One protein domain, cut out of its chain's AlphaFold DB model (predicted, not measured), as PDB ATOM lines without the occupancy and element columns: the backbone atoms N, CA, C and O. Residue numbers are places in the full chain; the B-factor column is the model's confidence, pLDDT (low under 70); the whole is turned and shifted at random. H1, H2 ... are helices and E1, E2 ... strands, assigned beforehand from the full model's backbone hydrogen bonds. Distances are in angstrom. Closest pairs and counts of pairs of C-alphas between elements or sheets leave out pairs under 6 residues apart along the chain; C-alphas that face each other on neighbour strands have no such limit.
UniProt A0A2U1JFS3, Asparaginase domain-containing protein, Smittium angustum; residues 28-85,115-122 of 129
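This is residues 28 to 85 and 115 to 122 of the 129 residues of the protein "Asparaginase domain-containing protein" of Smittium angustum (UniProt A0A2U1JFS3). The model is a long, thin rod, with the small hairpin of E1 and E2 at one end, H1 next to it along the rod, and H2 at the other end, where residues 78 to 85 stick out. Residues 28 to 42, with no named element, make a long strip that runs lengthwise toward the hairpin. The printed part has 66 residues, with two named strands and two named helices in the order E1, E2, H1, H2; the sheet E1 - E2 is antiparallel. The class is mixed, helices and strands, with under half of the residues in named elements. The whole is only just loose, close to extended, with a radius of gyration of the C-alphas of 15.9 A and spans of 56 by 20 by 19 A.

E1, residues 43 to 46, and E2, residues 50 to 53, form a hairpin, antiparallel at 143 degrees between their directions. N 44 and O 52 are within hydrogen-bond range at 2.9 A, and N 50 and O 46 at 2.8 A. The closest C-alphas of E1 and H1, residues 57 to 64, are those of Met 43 and Tyr 57, 7.3 A apart. H2, residues 73 to 83, is apart from E1, E2 and H1. Every O i to N i+4 pair is within hydrogen-bond range in H1, and 6 of 7 in H2.

E1 begins at C-alpha 43, (223.766, -6.988, 42.899), and E2 ends at C-alpha 53, (220.859, -3.502, 43.306). H1 is 10.5 A long and H2 15.9 A, ending at C-alpha 83, (226.178, -26.374, 79.970).

The C-alphas farthest apart, those of Val 48 and Ser 85, are 56.8 A apart. Residues 86 to 114 are not printed, and C-alphas 85 and 115 are 26.2 A apart across the cut. No link is long. The pLDDT is under 70 at residues 28, 76 to 85 and 122.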
ATOM      1  N   GLY A  28     234.610 -19.615  72.755       68.50
ATOM      2  CA  GLY A  28     235.206 -19.724  71.421       68.50
ATOM      3  C   GLY A  28     234.314 -19.197  70.292       68.50
ATOM      4  O   GLY A  28     234.441 -19.645  69.149       68.50
ATOM      5  N   LEU A  29     233.406 -18.263  70.589       73.88
ATOM      6  CA  LEU A  29     232.500 -17.667  69.612       73.88
ATOM      7  C   LEU A  29     232.930 -16.250  69.262       73.88
ATOM      8  O   LEU A  29     233.235 -15.430  70.120       73.88
ATOM      9  N   SER A  30     232.885 -15.939  67.972       80.12
ATOM     10  CA  SER A  30     233.104 -14.587  67.473       80.12
ATOM     11  C   SER A  30     231.819 -14.064  66.847       80.12
ATOM     12  O   SER A  30     231.205 -14.744  66.023       80.12
ATOM     13  N   LYS A  31     231.408 -12.858  67.246       82.38
ATOM     14  CA  LYS A  31     230.264 -12.142  66.672       82.38
ATOM     15  C   LYS A  31     230.801 -10.980  65.845       82.38
ATOM     16  O   LYS A  31     231.567 -10.164  66.349       82.38
ATOM     17  N   VAL A  32     230.398 -10.910  64.580       85.50
ATOM     18  CA  VAL A  32     230.851  -9.882  63.634       85.50
ATOM     19  C   VAL A  32     229.639  -9.159  63.063       85.50
ATOM     20  O   VAL A  32     228.702  -9.798  62.591       85.50
ATOM     21  N   LEU A  33     229.672  -7.826  63.087       89.50
ATOM     22  CA  LEU A  33     228.684  -6.991  62.410       89.50
ATOM     23  C   LEU A  33     229.137  -6.731  60.972       89.50
ATOM     24  O   LEU A  33     230.225  -6.204  60.745       89.50
ATOM     25  N   ILE A  34     228.284  -7.071  60.010       89.31
ATOM     26  CA  ILE A  34     228.521  -6.803  58.591       89.31
ATOM     27  C   ILE A  34     227.614  -5.650  58.171       89.31
ATOM     28  O   ILE A  34     226.394  -5.774  58.202       89.31
ATOM     29  N   ILE A  35     228.219  -4.534  57.759       93.06
ATOM     30  CA  ILE A  35     227.506  -3.382  57.202       93.06
ATOM     31  C   ILE A  35     227.775  -3.359  55.701       93.06
ATOM     32  O   ILE A  35     228.888  -3.066  55.264       93.06
ATOM     33  N   TYR A  36     226.759  -3.692  54.907       93.50
ATOM     34  CA  TYR A  36     226.856  -3.661  53.454       93.50
ATOM     35  C   TYR A  36     226.465  -2.278  52.926       93.50
ATOM     36  O   TYR A  36     225.302  -1.890  52.975       93.50
ATOM     37  N   THR A  37     227.445  -1.527  52.426       95.44
ATOM     38  CA  THR A  37     227.252  -0.154  51.927       95.44
ATOM     39  C   THR A  37     226.982  -0.076  50.421       95.44
ATOM     40  O   THR A  37     226.723   1.012  49.911       95.44
ATOM     41  N   GLY A  38     227.038  -1.203  49.702       93.25
ATOM     42  CA  GLY A  38     226.808  -1.291  48.258       93.25
ATOM     43  C   GLY A  38     227.977  -1.910  47.479       93.25
ATOM     44  O   GLY A  38     228.905  -2.481  48.050       93.25
ATOM     45  N   GLY A  39     227.922  -1.796  46.149       94.62
ATOM     46  CA  GLY A  39     228.863  -2.423  45.211       94.62
ATOM     47  C   GLY A  39     228.241  -3.593  44.445       94.62
ATOM     48  O   GLY A  39     227.079  -3.923  44.634       94.62
ATOM     49  N   THR A  40     229.009  -4.229  43.559       95.75
ATOM     50  CA  THR A  40     228.495  -5.304  42.687       95.75
ATOM     51  C   THR A  40     228.299  -6.645  43.394       95.75
ATOM     52  O   THR A  40     227.546  -7.479  42.907       95.75
ATOM     53  N   ILE A  41     228.928  -6.850  44.558       95.12
ATOM     54  CA  ILE A  41     228.882  -8.118  45.307       95.12
ATOM     55  C   ILE A  41     227.468  -8.507  45.770       95.12
ATOM     56  O   ILE A  41     227.169  -9.692  45.880       95.12
ATOM     57  N   GLY A  42     226.602  -7.525  46.027       93.81
ATOM     58  CA  GLY A  42     225.201  -7.735  46.401       93.81
ATOM     59  C   GLY A  42     224.205  -7.378  45.297       93.81
ATOM     60  O   GLY A  42     223.043  -7.145  45.607       93.81
ATOM     61  N   MET A  43     224.644  -7.275  44.039       96.62
ATOM     62  CA  MET A  43     223.766  -6.988  42.899       96.62
ATOM     63  C   MET A  43     223.364  -8.274  42.174       96.62
ATOM     64  O   MET A  43     224.112  -9.252  42.148       96.62
ATOM     65  N   VAL A  44     222.199  -8.243  41.534       95.12
ATOM     66  CA  VAL A  44     221.706  -9.324  40.674       95.12
ATOM     67  C   VAL A  44     221.976  -8.962  39.222       95.12
ATOM     68  O   VAL A  44     221.778  -7.815  38.817       95.12
ATOM     69  N   TYR A  45     222.453  -9.935  38.448       95.19
ATOM     70  CA  TYR A  45     222.664  -9.768  37.016       95.19
ATOM     71  C   TYR A  45     221.374 -10.043  36.237       95.19
ATOM     72  O   TYR A  45     220.729 -11.070  36.443       95.19
ATOM     73  N   ASP A  46     221.038  -9.129  35.334       94.56
ATOM     74  CA  ASP A  46     219.958  -9.232  34.354       94.56
ATOM     75  C   ASP A  46     220.557  -9.053  32.946       94.56
ATOM     76  O   ASP A  46     221.358  -8.141  32.724       94.56
ATOM     77  N   ASP A  47     220.167  -9.900  31.989       94.69
ATOM     78  CA  ASP A  47     220.697  -9.892  30.614       94.69
ATOM     79  C   ASP A  47     220.425  -8.574  29.860       94.69
ATOM     80  O   ASP A  47     221.142  -8.226  28.922       94.69
ATOM     81  N   VAL A  48     219.396  -7.822  30.261       94.56
ATOM     82  CA  VAL A  48     218.973  -6.567  29.626       94.56
ATOM     83  C   VAL A  48     219.575  -5.351  30.326       94.56
ATOM     84  O   VAL A  48     219.992  -4.400  29.664       94.56
ATOM     85  N   LYS A  49     219.594  -5.343  31.664       92.31
ATOM     86  CA  LYS A  49     219.974  -4.161  32.469       92.31
ATOM     87  C   LYS A  49     221.358  -4.258  33.114       92.31
ATOM     88  O   LYS A  49     221.829  -3.272  33.678       92.31
ATOM     89  N   GLY A  50     222.017  -5.411  33.024       94.62
ATOM     90  CA  GLY A  50     223.268  -5.681  33.722       94.62
ATOM     91  C   GLY A  50     223.056  -5.858  35.227       94.62
ATOM     92  O   GLY A  50     222.024  -6.355  35.670       94.62
ATOM     93  N   TYR A  51     224.049  -5.469  36.031       96.50
ATOM     94  CA  TYR A  51     223.949  -5.562  37.487       96.50
ATOM     95  C   TYR A  51     223.008  -4.497  38.044       96.50
ATOM     96  O   TYR A  51     223.218  -3.302  37.835       96.50
ATOM     97  N   THR A  52     222.014  -4.929  38.816       95.88
ATOM     98  CA  THR A  52     221.067  -4.045  39.505       95.88
ATOM     99  C   THR A  52     221.046  -4.332  41.010       95.88
ATOM    100  O   THR A  52     221.200  -5.489  41.417       95.88
ATOM    101  N   PRO A  53     220.939  -3.298  41.867       95.12
ATOM    102  CA  PRO A  53     220.859  -3.502  43.306       95.12
ATOM    103  C   PRO A  53     219.496  -4.096  43.660       95.12
ATOM    104  O   PRO A  53     218.467  -3.645  43.155       95.12
ATOM    105  N   VAL A  54     219.505  -5.105  44.526       94.06
ATOM    106  CA  VAL A  54     218.296  -5.736  45.056       94.06
ATOM    107  C   VAL A  54     218.422  -5.775  46.571       94.06
ATOM    108  O   VAL A  54     219.431  -6.245  47.102       94.06
ATOM    109  N   ASP A  55     217.401  -5.265  47.252       93.25
ATOM    110  CA  ASP A  55     217.368  -5.191  48.710       93.25
ATOM    111  C   ASP A  55     217.479  -6.589  49.329       93.25
ATOM    112  O   ASP A  55     216.918  -7.561  48.823       93.25
ATOM    113  N   ASP A  56     218.265  -6.691  50.403       90.50
ATOM    114  CA  ASP A  56     218.554  -7.921  51.154       90.50
ATOM    115  C   ASP A  56     219.103  -9.111  50.352       90.50
ATOM    116  O   ASP A  56     219.350 -10.176  50.928       90.50
ATOM    117  N   TYR A  57     219.380  -8.948  49.054       94.06
ATOM    118  CA  TYR A  57     219.842 -10.038  48.202       94.06
ATOM    119  C   TYR A  57     221.116 -10.678  48.748       94.06
ATOM    120  O   TYR A  57     221.191 -11.898  48.861       94.06
ATOM    121  N   LEU A  58     222.098  -9.870  49.160       93.38
ATOM    122  CA  LEU A  58     223.351 -10.386  49.711       93.38
ATOM    123  C   LEU A  58     223.119 -11.220  50.981       93.38
ATOM    124  O   LEU A  58     223.706 -12.290  51.127       93.38
ATOM    125  N   ALA A  59     222.249 -10.765  51.884       91.94
ATOM    126  CA  ALA A  59     221.960 -11.474  53.128       91.94
ATOM    127  C   ALA A  59     221.223 -12.797  52.861       91.94
ATOM    128  O   ALA A  59     221.605 -13.841  53.395       91.94
ATOM    129  N   GLN A  60     220.208 -12.776  51.995       92.38
ATOM    130  CA  GLN A  60     219.473 -13.977  51.591       92.38
ATOM    131  C   GLN A  60     220.376 -14.966  50.847       92.38
ATOM    132  O   GLN A  60     220.342 -16.170  51.111       92.38
ATOM    133  N   TYR A  61     221.241 -14.457  49.971       92.81
ATOM    134  CA  TYR A  61     222.221 -15.257  49.260       92.81
ATOM    135  C   TYR A  61     223.180 -15.937  50.239       92.81
ATOM    136  O   TYR A  61     223.336 -17.151  50.170       92.81
ATOM    137  N   LEU A  62     223.750 -15.214  51.209       92.38
ATOM    138  CA  LEU A  62     224.626 -15.806  52.229       92.38
ATOM    139  C   LEU A  62     223.909 -16.883  53.061       92.38
ATOM    140  O   LEU A  62     224.499 -17.938  53.291       92.38
ATOM    141  N   LYS A  63     222.633 -16.684  53.426       90.56
ATOM    142  CA  LYS A  63     221.813 -17.706  54.113       90.56
ATOM    143  C   LYS A  63     221.604 -18.973  53.281       90.56
ATOM    144  O   LYS A  63     221.524 -20.062  53.836       90.56
ATOM    145  N   SER A  64     221.530 -18.849  51.956       89.88
ATOM    146  CA  SER A  64     221.385 -20.003  51.055       89.88
ATOM    147  C   SER A  64     222.663 -20.844  50.926       89.88
ATOM    148  O   SER A  64     222.613 -21.994  50.492       89.88
ATOM    149  N   GLN A  65     223.825 -20.280  51.271       89.38
ATOM    150  CA  GLN A  65     225.118 -20.922  51.068       89.38
ATOM    151  C   GLN A  65     225.572 -21.628  52.345       89.38
ATOM    152  O   GLN A  65     225.954 -20.990  53.321       89.38
ATOM    153  N   SER A  66     225.676 -22.957  52.296       87.38
ATOM    154  CA  SER A  66     226.084 -23.789  53.440       87.38
ATOM    155  C   SER A  66     227.476 -23.485  54.005       87.38
ATOM    156  O   SER A  66     227.803 -23.925  55.097       87.38
ATOM    157  N   ARG A  67     228.322 -22.747  53.275       85.75
ATOM    158  CA  ARG A  67     229.639 -22.292  53.761       85.75
ATOM    159  C   ARG A  67     229.562 -21.035  54.632       85.75
ATOM    160  O   ARG A  67     230.515 -20.751  55.347       85.75
ATOM    161  N   PHE A  68     228.464 -20.291  54.536       86.56
ATOM    162  CA  PHE A  68     228.240 -19.028  55.238       86.56
ATOM    163  C   PHE A  68     227.078 -19.102  56.233       86.56
ATOM    164  O   PHE A  68     226.985 -18.236  57.099       86.56
ATOM    165  N   TYR A  69     226.227 -20.127  56.129       89.25
ATOM    166  CA  TYR A  69     225.111 -20.350  57.035       89.25
ATOM    167  C   TYR A  69     224.935 -21.833  57.382       89.25
ATOM    168  O   TYR A  69     224.672 -22.662  56.510       89.25
ATOM    169  N   ASP A  70     225.062 -22.155  58.667       87.69
ATOM    170  CA  ASP A  70     224.671 -23.435  59.250       87.69
ATOM    171  C   ASP A  70     223.307 -23.306  59.940       87.69
ATOM    172  O   ASP A  70     223.187 -22.710  61.013       87.69
ATOM    173  N   GLN A  71     222.278 -23.903  59.340       83.19
ATOM    174  CA  GLN A  71     220.912 -23.880  59.862       83.19
ATOM    175  C   GLN A  71     220.778 -24.591  61.221       83.19
ATOM    176  O   GLN A  71     219.882 -24.266  61.998       83.19
ATOM    177  N   ASN A  72     221.672 -25.536  61.530       81.50
ATOM    178  CA  ASN A  72     221.671 -26.261  62.800       81.50
ATOM    179  C   ASN A  72     222.606 -25.636  63.843       81.50
ATOM    180  O   ASN A  72     222.606 -26.081  64.992       81.50
ATOM    181  N   GLY A  73     223.367 -24.598  63.483       75.50
ATOM    182  CA  GLY A  73     224.384 -24.007  64.352       75.50
ATOM    183  C   GLY A  73     223.830 -23.411  65.654       75.50
ATOM    184  O   GLY A  73     224.522 -23.413  66.669       75.50
ATOM    185  N   PHE A  74     222.566 -22.970  65.671       74.38
ATOM    186  CA  PHE A  74     221.912 -22.468  66.888       74.38
ATOM    187  C   PHE A  74     221.668 -23.563  67.933       74.38
ATOM    188  O   PHE A  74     221.741 -23.295  69.127       74.38
ATOM    189  N   ASN A  75     221.427 -24.809  67.512       74.56
ATOM    190  CA  ASN A  75     221.205 -25.911  68.455       74.56
ATOM    191  C   ASN A  75     222.480 -26.243  69.242       74.56
ATOM    192  O   ASN A  75     222.408 -26.682  70.391       74.56
ATOM    193  N   ASP A  76     223.640 -26.038  68.618       65.94
ATOM    194  CA  ASP A  76     224.946 -26.171  69.258       65.94
ATOM    195  C   ASP A  76     225.233 -24.988  70.191       65.94
ATOM    196  O   ASP A  76     225.847 -25.172  71.242       65.94
ATOM    197  N   LEU A  77     224.770 -23.788  69.822       68.69
ATOM    198  CA  LEU A  77     224.917 -22.572  70.618       68.69
ATOM    199  C   LEU A  77     224.125 -22.654  71.931       68.69
ATOM    200  O   LEU A  77     224.693 -22.463  73.002       68.69
ATOM    201  N   ASP A  78     222.848 -23.035  71.857       64.81
ATOM    202  CA  ASP A  78     221.970 -23.189  73.025       64.81
ATOM    203  C   ASP A  78     222.505 -24.226  74.025       64.81
ATOM    204  O   ASP A  78     222.332 -24.096  75.240       64.81
ATOM    205  N   GLN A  79     223.141 -25.289  73.526       60.56
ATOM    206  CA  GLN A  79     223.753 -26.312  74.373       60.56
ATOM    207  C   GLN A  79     225.007 -25.795  75.075       60.56
ATOM    208  O   GLN A  79     225.212 -26.131  76.244       60.56
ATOM    209  N   LEU A  80     225.805 -24.964  74.401       59.56
ATOM    210  CA  LEU A  80     227.003 -24.347  74.963       59.56
ATOM    211  C   LEU A  80     226.644 -23.309  76.039       59.56
ATOM    212  O   LEU A  80     227.227 -23.321  77.116       59.56
ATOM    213  N   GLU A  81     225.612 -22.490  75.813       61.69
ATOM    214  CA  GLU A  81     225.140 -21.518  76.814       61.69
ATOM    215  C   GLU A  81     224.503 -22.194  78.050       61.69
ATOM    216  O   GLU A  81     224.613 -21.695  79.176       61.69
ATOM    217  N   ARG A  82     223.860 -23.362  77.885       55.91
ATOM    218  CA  ARG A  82     223.223 -24.102  78.994       55.91
ATOM    219  C   ARG A  82     224.181 -24.945  79.833       55.91
ATOM    220  O   ARG A  82     223.894 -25.147  81.012       55.91
ATOM    221  N   SER A  83     225.272 -25.455  79.263       50.47
ATOM    222  CA  SER A  83     226.178 -26.374  79.970       50.47
ATOM    223  C   SER A  83     227.082 -25.687  81.006       50.47
ATOM    224  O   SER A  83     227.432 -26.325  81.995       50.47
ATOM    225  N   ASP A  84     227.342 -24.381  80.891       48.88
ATOM    226  CA  ASP A  84     228.097 -23.612  81.905       48.88
ATOM    227  C   ASP A  84     227.223 -22.995  83.017       48.88
ATOM    228  O   ASP A  84     227.709 -22.607  84.088       48.88
ATOM    229  N   SER A  85     225.902 -22.952  82.817       49.03
ATOM    230  CA  SER A  85     224.958 -22.468  83.835       49.03
ATOM    231  C   SER A  85     224.815 -23.437  85.022       49.03
ATOM    232  O   SER A  85     224.324 -23.050  86.083       49.03
ATOM    233  N   GLU A 115     217.736 -13.142  61.304       71.19
ATOM    234  CA  GLU A 115     218.647 -12.274  60.552       71.19
ATOM    235  C   GLU A 115     220.116 -12.703  60.616       71.19
ATOM    236  O   GLU A 115     220.915 -12.285  59.780       71.19
ATOM    237  N   TRP A 116     220.483 -13.558  61.568       83.50
ATOM    238  CA  TRP A 116     221.880 -13.876  61.837       83.50
ATOM    239  C   TRP A 116     222.427 -14.898  60.840       83.50
ATOM    240  O   TRP A 116     221.747 -15.848  60.451       83.50
ATOM    241  N   LEU A 117     223.694 -14.721  60.466       85.31
ATOM    242  CA  LEU A 117     224.469 -15.715  59.732       85.31
ATOM    243  C   LEU A 117     225.346 -16.489  60.719       85.31
ATOM    244  O   LEU A 117     226.142 -15.880  61.431       85.31
ATOM    245  N   ILE A 118     225.222 -17.817  60.754       86.00
ATOM    246  CA  ILE A 118     226.115 -18.683  61.528       86.00
ATOM    247  C   ILE A 118     227.106 -19.350  60.597       86.00
ATOM    248  O   ILE A 118     226.729 -20.121  59.719       86.00
ATOM    249  N   THR A 119     228.388 -19.132  60.845       82.31
ATOM    250  CA  THR A 119     229.436 -19.876  60.160       82.31
ATOM    251  C   THR A 119     229.486 -21.321  60.673       82.31
ATOM    252  O   THR A 119     229.559 -21.543  61.884       82.31
ATOM    253  N   PRO A 120     229.474 -22.328  59.782       79.56
ATOM    254  CA  PRO A 120     229.659 -23.715  60.192       79.56
ATOM    255  C   PRO A 120     230.996 -23.901  60.914       79.56
ATOM    256  O   PRO A 120     232.003 -23.281  60.553       79.56
ATOM    257  N   LYS A 121     231.041 -24.824  61.883       73.12
ATOM    258  CA  LYS A 121     232.300 -25.232  62.523       73.12
ATOM    259  C   LYS A 121     233.275 -25.708  61.444       73.12
ATOM    260  O   LYS A 121     232.996 -26.659  60.712       73.12
ATOM    261  N   MET A 122     234.425 -25.047  61.332       65.06
ATOM    262  CA  MET A 122     235.449 -25.445  60.371       65.06
ATOM    263  C   MET A 122     235.934 -26.861  60.695       65.06
ATOM    264  O   MET A 122     236.645 -27.078  61.676       65.06
TER     265      MET A 122